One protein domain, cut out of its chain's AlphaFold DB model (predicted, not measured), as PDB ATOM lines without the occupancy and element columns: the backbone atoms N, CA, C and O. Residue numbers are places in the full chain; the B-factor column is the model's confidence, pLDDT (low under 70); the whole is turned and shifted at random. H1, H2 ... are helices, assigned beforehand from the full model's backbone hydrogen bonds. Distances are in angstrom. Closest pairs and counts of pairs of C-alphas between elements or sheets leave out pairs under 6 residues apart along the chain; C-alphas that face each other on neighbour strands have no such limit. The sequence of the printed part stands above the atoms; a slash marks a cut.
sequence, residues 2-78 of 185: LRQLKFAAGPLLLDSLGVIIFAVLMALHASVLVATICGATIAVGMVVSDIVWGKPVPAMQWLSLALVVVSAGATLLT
ATOM      1  N   LEU A   2      -6.017  35.155  28.983       76.25
ATOM      2  CA  LEU A   2      -5.424  35.466  30.292       76.25
ATOM      3  C   LEU A   2      -6.220  34.902  31.490       76.25
ATOM      4  O   LEU A   2      -5.625  34.446  32.457       76.25
ATOM      5  N   ARG A   3      -7.560  34.875  31.407       76.69
ATOM      6  CA  ARG A   3      -8.441  34.313  32.453       76.69
ATOM      7  C   ARG A   3      -8.221  32.810  32.684       76.69
ATOM      8  O   ARG A   3      -8.124  32.384  33.823       76.69
ATOM      9  N   GLN A   4      -8.077  32.047  31.601       72.94
ATOM     10  CA  GLN A   4      -7.808  30.601  31.615       72.94
ATOM     11  C   GLN A   4      -6.465  30.285  32.266       72.94
ATOM     12  O   GLN A   4      -6.384  29.459  33.168       72.94
ATOM     13  N   LEU A   5      -5.423  31.016  31.857       76.19
ATOM     14  CA  LEU A   5      -4.085  30.863  32.420       76.19
ATOM     15  C   LEU A   5      -4.068  31.171  33.922       76.19
ATOM     16  O   LEU A   5      -3.494  30.410  34.692       76.19
ATOM     17  N   LYS A   6      -4.745  32.245  34.349       80.06
ATOM     18  CA  LYS A   6      -4.852  32.605  35.771       80.06
ATOM     19  C   LYS A   6      -5.597  31.547  36.590       80.06
ATOM     20  O   LYS A   6      -5.168  31.248  37.698       80.06
ATOM     21  N   PHE A   7      -6.674  30.974  36.050       77.69
ATOM     22  CA  PHE A   7      -7.448  29.936  36.735       77.69
ATOM     23  C   PHE A   7      -6.642  28.644  36.913       77.69
ATOM     24  O   PHE A   7      -6.594  28.099  38.011       77.69
ATOM     25  N   ALA A   8      -5.951  28.192  35.863       79.69
ATOM     26  CA  ALA A   8      -5.149  26.972  35.913       79.69
ATOM     27  C   ALA A   8      -3.886  27.111  36.785       79.69
ATOM     28  O   ALA A   8      -3.449  26.129  37.382       79.69
ATOM     29  N   ALA A   9      -3.315  28.317  36.889       80.75
ATOM     30  CA  ALA A   9      -2.071  28.559  37.622       80.75
ATOM     31  C   ALA A   9      -2.163  28.210  39.116       80.75
ATOM     32  O   ALA A   9      -1.237  27.609  39.652       80.75
ATOM     33  N   GLY A  10      -3.270  28.549  39.784       82.62
ATOM     34  CA  GLY A  10      -3.445  28.282  41.218       82.62
ATOM     35  C   GLY A  10      -3.342  26.789  41.564       82.62
ATOM     36  O   GLY A  10      -2.462  26.412  42.339       82.62
ATOM     37  N   PRO A  11      -4.182  25.922  40.967       81.19
ATOM     38  CA  PRO A  11      -4.090  24.474  41.136       81.19
ATOM     39  C   PRO A  11      -2.716  23.909  40.769       81.19
ATOM     40  O   PRO A  11      -2.168  23.133  41.537       81.19
ATOM     41  N   LEU A  12      -2.121  24.344  39.653       81.75
ATOM     42  CA  LEU A  12      -0.791  23.891  39.225       81.75
ATOM     43  C   LEU A  12       0.303  24.181  40.259       81.75
ATOM     44  O   LEU A  12       1.138  23.316  40.524       81.75
ATOM     45  N   LEU A  13       0.298  25.382  40.843       82.94
ATOM     46  CA  LEU A  13       1.260  25.771  41.873       82.94
ATOM     47  C   LEU A  13       1.089  24.924  43.131       82.94
ATOM     48  O   LEU A  13       2.077  24.397  43.633       82.94
ATOM     49  N   LEU A  14      -0.152  24.760  43.599       81.62
ATOM     50  CA  LEU A  14      -0.462  23.933  44.764       81.62
ATOM     51  C   LEU A  14      -0.053  22.478  44.529       81.62
ATOM     52  O   LEU A  14       0.649  21.900  45.350       81.62
ATOM     53  N   ASP A  15      -0.404  21.910  43.380       80.88
ATOM     54  CA  ASP A  15      -0.093  20.518  43.067       80.88
ATOM     55  C   ASP A  15       1.422  20.267  42.940       80.88
ATOM     56  O   ASP A  15       1.897  19.153  43.160       80.88
ATOM     57  N   SER A  16       2.194  21.314  42.631       82.38
ATOM     58  CA  SER A  16       3.649  21.261  42.463       82.38
ATOM     59  C   SER A  16       4.429  21.729  43.696       82.38
ATOM     60  O   SER A  16       5.657  21.784  43.632       82.38
ATOM     61  N   LEU A  17       3.773  22.066  44.818       84.50
ATOM     62  CA  LEU A  17       4.433  22.720  45.960       84.50
ATOM     63  C   LEU A  17       5.619  21.922  46.521       84.50
ATOM     64  O   LEU A  17       6.663  22.508  46.802       84.50
ATOM     65  N   GLY A  18       5.505  20.594  46.621       81.31
ATOM     66  CA  GLY A  18       6.610  19.734  47.065       81.31
ATOM     67  C   GLY A  18       7.860  19.851  46.181       81.31
ATOM     68  O   GLY A  18       8.967  20.044  46.687       81.31
ATOM     69  N   VAL A  19       7.686  19.816  44.857       81.94
ATOM     70  CA  VAL A  19       8.781  19.987  43.884       81.94
ATOM     71  C   VAL A  19       9.311  21.419  43.865       81.94
ATOM     72  O   VAL A  19      10.519  21.611  43.760       81.94
ATOM     73  N   ILE A  20       8.443  22.423  43.998       85.88
ATOM     74  CA  ILE A  20       8.858  23.830  44.071       85.88
ATOM     75  C   ILE A  20       9.767  24.042  45.282       85.88
ATOM     76  O   ILE A  20      10.833  24.633  45.150       85.88
ATOM     77  N   ILE A  21       9.387  23.524  46.451       86.25
ATOM     78  CA  ILE A  21      10.173  23.692  47.677       86.25
ATOM     79  C   ILE A  21      11.495  22.938  47.590       86.25
ATOM     80  O   ILE A  21      12.530  23.495  47.949       86.25
ATOM     81  N   PHE A  22      11.486  21.726  47.033       84.31
ATOM     82  CA  PHE A  22      12.718  21.016  46.700       84.31
ATOM     83  C   PHE A  22      13.635  21.872  45.807       84.31
ATOM     84  O   PHE A  22      14.800  22.081  46.141       84.31
ATOM     85  N   ALA A  23      13.110  22.414  44.704       84.62
ATOM     86  CA  ALA A  23      13.881  23.208  43.750       84.62
ATOM     87  C   ALA A  23      14.429  24.507  44.365       84.62
ATOM     88  O   ALA A  23      15.582  24.855  44.123       84.62
ATOM     89  N   VAL A  24      13.637  25.198  45.191       91.12
ATOM     90  CA  VAL A  24      14.068  26.409  45.908       91.12
ATOM     91  C   VAL A  24      15.191  26.088  46.890       91.12
ATOM     92  O   VAL A  24      16.203  26.779  46.894       91.12
ATOM     93  N   LEU A  25      15.065  25.023  47.685       88.75
ATOM     94  CA  LEU A  25      16.113  24.621  48.628       88.75
ATOM     95  C   LEU A  25      17.413  24.244  47.906       88.75
ATOM     96  O   LEU A  25      18.489  24.651  48.340       88.75
ATOM     97  N   MET A  26      17.319  23.548  46.771       85.75
ATOM     98  CA  MET A  26      18.473  23.260  45.916       85.75
ATOM     99  C   MET A  26      19.113  24.536  45.350       85.75
ATOM    100  O   MET A  26      20.335  24.660  45.363       85.75
ATOM    101  N   ALA A  27      18.311  25.508  44.899       87.75
ATOM    102  CA  ALA A  27      18.807  26.798  44.409       87.75
ATOM    103  C   ALA A  27      19.476  27.637  45.514       87.75
ATOM    104  O   ALA A  27      20.398  28.406  45.249       87.75
ATOM    105  N   LEU A  28      19.048  27.454  46.764       93.12
ATOM    106  CA  LEU A  28      19.669  28.038  47.953       93.12
ATOM    107  C   LEU A  28      20.874  27.230  48.465       93.12
ATOM    108  O   LEU A  28      21.385  27.524  49.541       93.12
ATOM    109  N   HIS A  29      21.348  26.240  47.699       87.56
ATOM    110  CA  HIS A  29      22.480  25.373  48.041       87.56
ATOM    111  C   HIS A  29      22.286  24.577  49.346       87.56
ATOM    112  O   HIS A  29      23.260  24.176  49.985       87.56
ATOM    113  N   ALA A  30      21.037  24.319  49.750       85.56
ATOM    114  CA  ALA A  30      20.764  23.387  50.837       85.56
ATOM    115  C   ALA A  30      21.267  21.985  50.463       85.56
ATOM    116  O   ALA A  30      21.330  21.615  49.287       85.56
ATOM    117  N   SER A  31      21.601  21.173  51.470       84.44
ATOM    118  CA  SER A  31      21.991  19.790  51.201       84.44
ATOM    119  C   SER A  31      20.856  19.041  50.496       84.44
ATOM    120  O   SER A  31      19.678  19.221  50.821       84.44
ATOM    121  N   VAL A  32      21.215  18.158  49.559       79.06
ATOM    122  CA  VAL A  32      20.254  17.315  48.826       79.06
ATOM    123  C   VAL A  32      19.345  16.565  49.797       79.06
ATOM    124  O   VAL A  32      18.143  16.472  49.563       79.06
ATOM    125  N   LEU A  33      19.901  16.087  50.915       79.81
ATOM    126  CA  LEU A  33      19.152  15.404  51.964       79.81
ATOM    127  C   LEU A  33      18.059  16.303  52.565       79.81
ATOM    128  O   LEU A  33      16.906  15.887  52.638       79.81
ATOM    129  N   VAL A  34      18.393  17.542  52.942       83.56
ATOM    130  CA  VAL A  34      17.430  18.500  53.512       83.56
ATOM    131  C   VAL A  34      16.370  18.891  52.481       83.56
ATOM    132  O   VAL A  34      15.179  18.805  52.776       83.56
ATOM    133  N   ALA A  35      16.777  19.248  51.259       82.94
ATOM    134  CA  ALA A  35      15.849  19.610  50.186       82.94
ATOM    135  C   ALA A  35      14.851  18.480  49.897       82.94
ATOM    136  O   ALA A  35      13.648  18.711  49.760       82.94
ATOM    137  N   THR A  36      15.353  17.246  49.877       78.19
ATOM    138  CA  THR A  36      14.564  16.029  49.699       78.19
ATOM    139  C   THR A  36      13.561  15.835  50.828       78.19
ATOM    140  O   THR A  36      12.377  15.677  50.549       78.19
ATOM    141  N   ILE A  37      14.004  15.841  52.090       81.69
ATOM    142  CA  ILE A  37      13.124  15.601  53.244       81.69
ATOM    143  C   ILE A  37      12.017  16.655  53.295       81.69
ATOM    144  O   ILE A  37      10.848  16.306  53.471       81.69
ATOM    145  N   CYS A  38      12.357  17.928  53.087       85.94
ATOM    146  CA  CYS A  38      11.383  19.015  53.078       85.94
ATOM    147  C   CYS A  38      10.382  18.867  51.926       85.94
ATOM    148  O   CYS A  38       9.174  18.881  52.161       85.94
ATOM    149  N   GLY A  39      10.861  18.659  50.695       84.56
ATOM    150  CA  GLY A  39       9.987  18.445  49.540       84.56
ATOM    151  C   GLY A  39       9.084  17.218  49.708       84.56
ATOM    152  O   GLY A  39       7.908  17.266  49.349       84.56
ATOM    153  N   ALA A  40       9.611  16.134  50.296       82.50
ATOM    154  CA  ALA A  40       8.909  14.864  50.454       82.50
ATOM    155  C   ALA A  40       7.806  15.010  51.488       82.50
ATOM    156  O   ALA A  40       6.663  14.659  51.221       82.50
ATOM    157  N   THR A  41       8.141  15.587  52.644       84.56
ATOM    158  CA  THR A  41       7.191  15.853  53.727       84.56
ATOM    159  C   THR A  41       6.029  16.702  53.231       84.56
ATOM    160  O   THR A  41       4.882  16.423  53.565       84.56
ATOM    161  N   ILE A  42       6.298  17.695  52.381       86.81
ATOM    162  CA  ILE A  42       5.250  18.558  51.834       86.81
ATOM    163  C   ILE A  42       4.415  17.826  50.787       86.81
ATOM    164  O   ILE A  42       3.192  17.864  50.869       86.81
ATOM    165  N   ALA A  43       5.039  17.113  49.845       84.25
ATOM    166  CA  ALA A  43       4.304  16.335  48.849       84.25
ATOM    167  C   ALA A  43       3.425  15.251  49.502       84.25
ATOM    168  O   ALA A  43       2.251  15.122  49.162       84.25
ATOM    169  N   VAL A  44       3.964  14.513  50.481       83.06
ATOM    170  CA  VAL A  44       3.218  13.522  51.273       83.06
ATOM    171  C   VAL A  44       2.117  14.204  52.070       83.06
ATOM    172  O   VAL A  44       0.982  13.744  52.033       83.06
ATOM    173  N   GLY A  45       2.424  15.307  52.754       84.38
ATOM    174  CA  GLY A  45       1.457  16.066  53.539       84.38
ATOM    175  C   GLY A  45       0.258  16.494  52.700       84.38
ATOM    176  O   GLY A  45      -0.871  16.283  53.120       84.38
ATOM    177  N   MET A  46       0.486  16.990  51.483       82.69
ATOM    178  CA  MET A  46      -0.587  17.349  50.553       82.69
ATOM    179  C   MET A  46      -1.455  16.151  50.175       82.69
ATOM    180  O   MET A  46      -2.670  16.207  50.363       82.69
ATOM    181  N   VAL A  47      -0.833  15.051  49.740       81.44
ATOM    182  CA  VAL A  47      -1.544  13.822  49.357       81.44
ATOM    183  C   VAL A  47      -2.351  13.259  50.530       81.44
ATOM    184  O   VAL A  47      -3.530  12.950  50.370       81.44
ATOM    185  N   VAL A  48      -1.745  13.149  51.715       82.50
ATOM    186  CA  VAL A  48      -2.401  12.651  52.934       82.50
ATOM    187  C   VAL A  48      -3.550  13.564  53.331       82.50
ATOM    188  O   VAL A  48      -4.625  13.075  53.657       82.50
ATOM    189  N   SER A  49      -3.350  14.877  53.271       82.75
ATOM    190  CA  SER A  49      -4.377  15.848  53.628       82.75
ATOM    191  C   SER A  49      -5.601  15.740  52.712       82.75
ATOM    192  O   SER A  49      -6.733  15.673  53.195       82.75
ATOM    193  N   ASP A  50      -5.387  15.588  51.401       82.25
ATOM    194  CA  ASP A  50      -6.470  15.378  50.443       82.25
ATOM    195  C   ASP A  50      -7.181  14.034  50.692       82.25
ATOM    196  O   ASP A  50      -8.409  13.999  50.688       82.25
ATOM    197  N   ILE A  51      -6.456  12.956  51.023       81.44
ATOM    198  CA  ILE A  51      -7.061  11.661  51.397       81.44
ATOM    199  C   ILE A  51      -7.906  11.778  52.675       81.44
ATOM    200  O   ILE A  51      -9.045  11.313  52.697       81.44
ATOM    201  N   VAL A  52      -7.375  12.405  53.730       86.25
ATOM    202  CA  VAL A  52      -8.044  12.550  55.037       86.25
ATOM    203  C   VAL A  52      -9.326  13.370  54.921       86.25
ATOM    204  O   VAL A  52     -10.323  13.051  55.564       86.25
ATOM    205  N   TRP A  53      -9.336  14.397  54.069       84.44
ATOM    206  CA  TRP A  53     -10.528  15.210  53.816       84.44
ATOM    207  C   TRP A  53     -11.435  14.659  52.708       84.44
ATOM    208  O   TRP A  53     -12.340  15.365  52.263       84.44
ATOM    209  N   GLY A  54     -11.207  13.423  52.248       74.56
ATOM    210  CA  GLY A  54     -12.026  12.771  51.222       74.56
ATOM    211  C   GLY A  54     -11.975  13.462  49.856       74.56
ATOM    212  O   GLY A  54     -12.871  13.283  49.030       74.56
ATOM    213  N   LYS A  55     -10.948  14.279  49.609       75.06
ATOM    214  CA  LYS A  55     -10.744  14.988  48.348       75.06
ATOM    215  C   LYS A  55     -10.008  14.086  47.354       75.06
ATOM    216  O   LYS A  55      -9.088  13.352  47.719       75.06
ATOM    217  N   PRO A  56     -10.359  14.147  46.061       71.88
ATOM    218  CA  PRO A  56      -9.615  13.420  45.046       71.88
ATOM    219  C   PRO A  56      -8.206  14.010  44.913       71.88
ATOM    220  O   PRO A  56      -8.050  15.147  44.471       71.88
ATOM    221  N   VAL A  57      -7.182  13.220  45.254       74.25
ATOM    222  CA  VAL A  57      -5.775  13.629  45.082       74.25
ATOM    223  C   VAL A  57      -5.484  13.911  43.594       74.25
ATOM    224  O   VAL A  57      -5.656  13.009  42.760       74.25
ATOM    225  N   PRO A  58      -5.042  15.122  43.227       79.00
ATOM    226  CA  PRO A  58      -4.687  15.475  41.856       79.00
ATOM    227  C   PRO A  58      -3.538  14.627  41.310       79.00
ATOM    228  O   PRO A  58      -2.575  14.324  42.015       79.00
ATOM    229  N   ALA A  59      -3.584  14.296  40.018       73.31
ATOM    230  CA  ALA A  59      -2.494  13.564  39.366       73.31
ATOM    231  C   ALA A  59      -1.153  14.318  39.448       73.31
ATOM    232  O   ALA A  59      -0.100  13.701  39.588       73.31
ATOM    233  N   MET A  60      -1.187  15.655  39.433       77.44
ATOM    234  CA  MET A  60       0.012  16.487  39.570       77.44
ATOM    235  C   MET A  60       0.628  16.430  40.978       77.44
ATOM    236  O   MET A  60       1.849  16.484  41.096       77.44
ATOM    237  N   GLN A  61      -0.164  16.203  42.033       79.56
ATOM    238  CA  GLN A  61       0.389  15.947  43.370       79.56
ATOM    239  C   GLN A  61       1.091  14.588  43.439       79.56
ATOM    240  O   GLN A  61       2.163  14.479  44.032       79.56
ATOM    241  N   TRP A  62       0.544  13.558  42.783       73.25
ATOM    242  CA  TRP A  62       1.230  12.267  42.647       73.25
ATOM    243  C   TRP A  62       2.529  12.382  41.855       73.25
ATOM    244  O   TRP A  62       3.513  11.749  42.224       73.25
ATOM    245  N   LEU A  63       2.555  13.206  40.803       75.88
ATOM    246  CA  LEU A  63       3.784  13.528  40.077       75.88
ATOM    247  C   LEU A  63       4.804  14.202  40.994       75.88
ATOM    248  O   LEU A  63       5.959  13.788  41.010       75.88
ATOM    249  N   SER A  64       4.378  15.197  41.774       76.00
ATOM    250  CA  SER A  64       5.226  15.894  42.742       76.00
ATOM    251  C   SER A  64       5.815  14.921  43.768       76.00
ATOM    252  O   SER A  64       7.032  14.867  43.953       76.00
ATOM    253  N   LEU A  65       4.978  14.054  44.343       76.25
ATOM    254  CA  LEU A  65       5.409  13.008  45.265       76.25
ATOM    255  C   LEU A  65       6.369  12.014  44.602       76.25
ATOM    256  O   LEU A  65       7.425  11.737  45.162       76.25
ATOM    257  N   ALA A  66       6.043  11.504  43.413       75.25
ATOM    258  CA  ALA A  66       6.893  10.568  42.682       75.25
ATOM    259  C   ALA A  66       8.266  11.178  42.396       75.25
ATOM    260  O   ALA A  66       9.279  10.521  42.610       75.25
ATOM    261  N   LEU A  67       8.300  12.441  41.963       75.88
ATOM    262  CA  LEU A  67       9.526  13.161  41.645       75.88
ATOM    263  C   LEU A  67      10.388  13.352  42.893       75.88
ATOM    264  O   LEU A  67      11.589  13.100  42.841       75.88
ATOM    265  N   VAL A  68       9.784  13.707  44.030       74.12
ATOM    266  CA  VAL A  68      10.536  13.851  45.276       74.12
ATOM    267  C   VAL A  68      10.980  12.503  45.856       74.12
ATOM    268  O   VAL A  68      12.133  12.383  46.252       74.12
ATOM    269  N   VAL A  69      10.133  11.469  45.865       70.81
ATOM    270  CA  VAL A  69      10.492  10.116  46.343       70.81
ATOM    271  C   VAL A  69      11.610   9.518  45.495       70.81
ATOM    272  O   VAL A  69      12.541   8.913  46.018       70.81
ATOM    273  N   VAL A  70      11.571   9.725  44.181       68.00
ATOM    274  CA  VAL A  70      12.661   9.332  43.291       68.00
ATOM    275  C   VAL A  70      13.911  10.136  43.591       68.00
ATOM    276  O   VAL A  70      14.976   9.539  43.737       68.00
ATOM    277  N   SER A  71      13.828  11.458  43.708       65.81
ATOM    278  CA  SER A  71      14.979  12.266  44.122       65.81
ATOM    279  C   SER A  71      15.544  11.793  45.469       65.81
ATOM    280  O   SER A  71      16.757  11.691  45.598       65.81
ATOM    281  N   ALA A  72      14.699  11.354  46.408       63.62
ATOM    282  CA  ALA A  72      15.105  10.768  47.685       63.62
ATOM    283  C   ALA A  72      15.818   9.423  47.538       63.62
ATOM    284  O   ALA A  72      16.875   9.204  48.129       63.62
ATOM    285  N   GLY A  73      15.278   8.540  46.694       60.56
ATOM    286  CA  GLY A  73      15.890   7.258  46.359       60.56
ATOM    287  C   GLY A  73      17.247   7.397  45.661       60.56
ATOM    288  O   GLY A  73      18.010   6.438  45.649       60.56
ATOM    289  N   ALA A  74      17.579   8.584  45.125       54.72
ATOM    290  CA  ALA A  74      18.898   8.880  44.554       54.72
ATOM    291  C   ALA A  74      20.024   8.877  45.598       54.72
ATOM    292  O   ALA A  74      21.180   8.700  45.235       54.72
ATOM    293  N   THR A  75      19.695   9.083  46.875       52.91
ATOM    294  CA  THR A  75      20.692   9.267  47.937       52.91
ATOM    295  C   THR A  75      21.027   7.958  48.660       52.91
ATOM    296  O   THR A  75      22.040   7.892  49.347       52.91
ATOM    297  N   LEU A  76      20.197   6.911  48.530       53.72
ATOM    298  CA  LEU A  76      20.257   5.750  49.430       53.72
ATOM    299  C   LEU A  76      20.554   4.395  48.783       53.72
ATOM    300  O   LEU A  76      20.865   3.462  49.519       53.72
ATOM    301  N   LEU A  77      20.477   4.224  47.462       55.97
ATOM    302  CA  LEU A  77      20.517   2.878  46.884       55.97
ATOM    303  C   LEU A  77      21.423   2.803  45.653       55.97
ATOM    304  O   LEU A  77      21.047   3.201  44.558       55.97
ATOM    305  N   THR A  78      22.609   2.257  45.935       54.94
ATOM    306  CA  THR A  78      23.554   1.551  45.057       54.94
ATOM    307  C   THR A  78      24.217   2.332  43.916       54.94
ATOM    308  O   THR A  78      23.598   2.987  43.090       54.94
TER     309      THR A  78
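What this domain is: This is residues 2 to 78 of the 185 residues of the protein "Intracellular septation protein" of Sphingomonas sp. 66-10 (UniProt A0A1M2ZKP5). H2, H3 and H4 make a small up-and-down bundle, each running against the one before it, and H1 leads in as an arm whose residues 2 to 10 stick out. The printed part has 77 residues with four named helices and no named strand: all helix. It is only just compact, close to loose, with a radius of gyration of the C-alphas of 13.5 A and spans of 44 by 30 by 17 A.

Where its parts are: Find C-alpha 2 at (-5.424, 35.466, 30.292); from there H1 runs 20.4 A to residue 15. H2 takes residues 17 to 27, 15.0 A, and H3 residues 32 to 52, 29.4 A. H4, residues 59 to 73, runs 20.7 A to C-alpha 73 at (15.890, 7.258, 46.359).

How they stand to each other: H4 is the hub, touching three helices. H1 touches it with residues 12 to 15 alone, closest at the C-alphas of Asp 15 and Gln 61, 4.6 A. H2 and H3 form a hairpin at 10 degrees, a shallow tilt, closest at C-alphas 18 and 39, 4.4 A. Every O i to N i+4 pair is within hydrogen-bond range in H2, H3 and H4, and 8 of 10 in H1.

The domain as a whole: The farthest C-alphas, of Arg 3 and Thr 78, are 47.5 A apart. The printed part has no cut and no long link; residues 70 to 78 have pLDDT under 70.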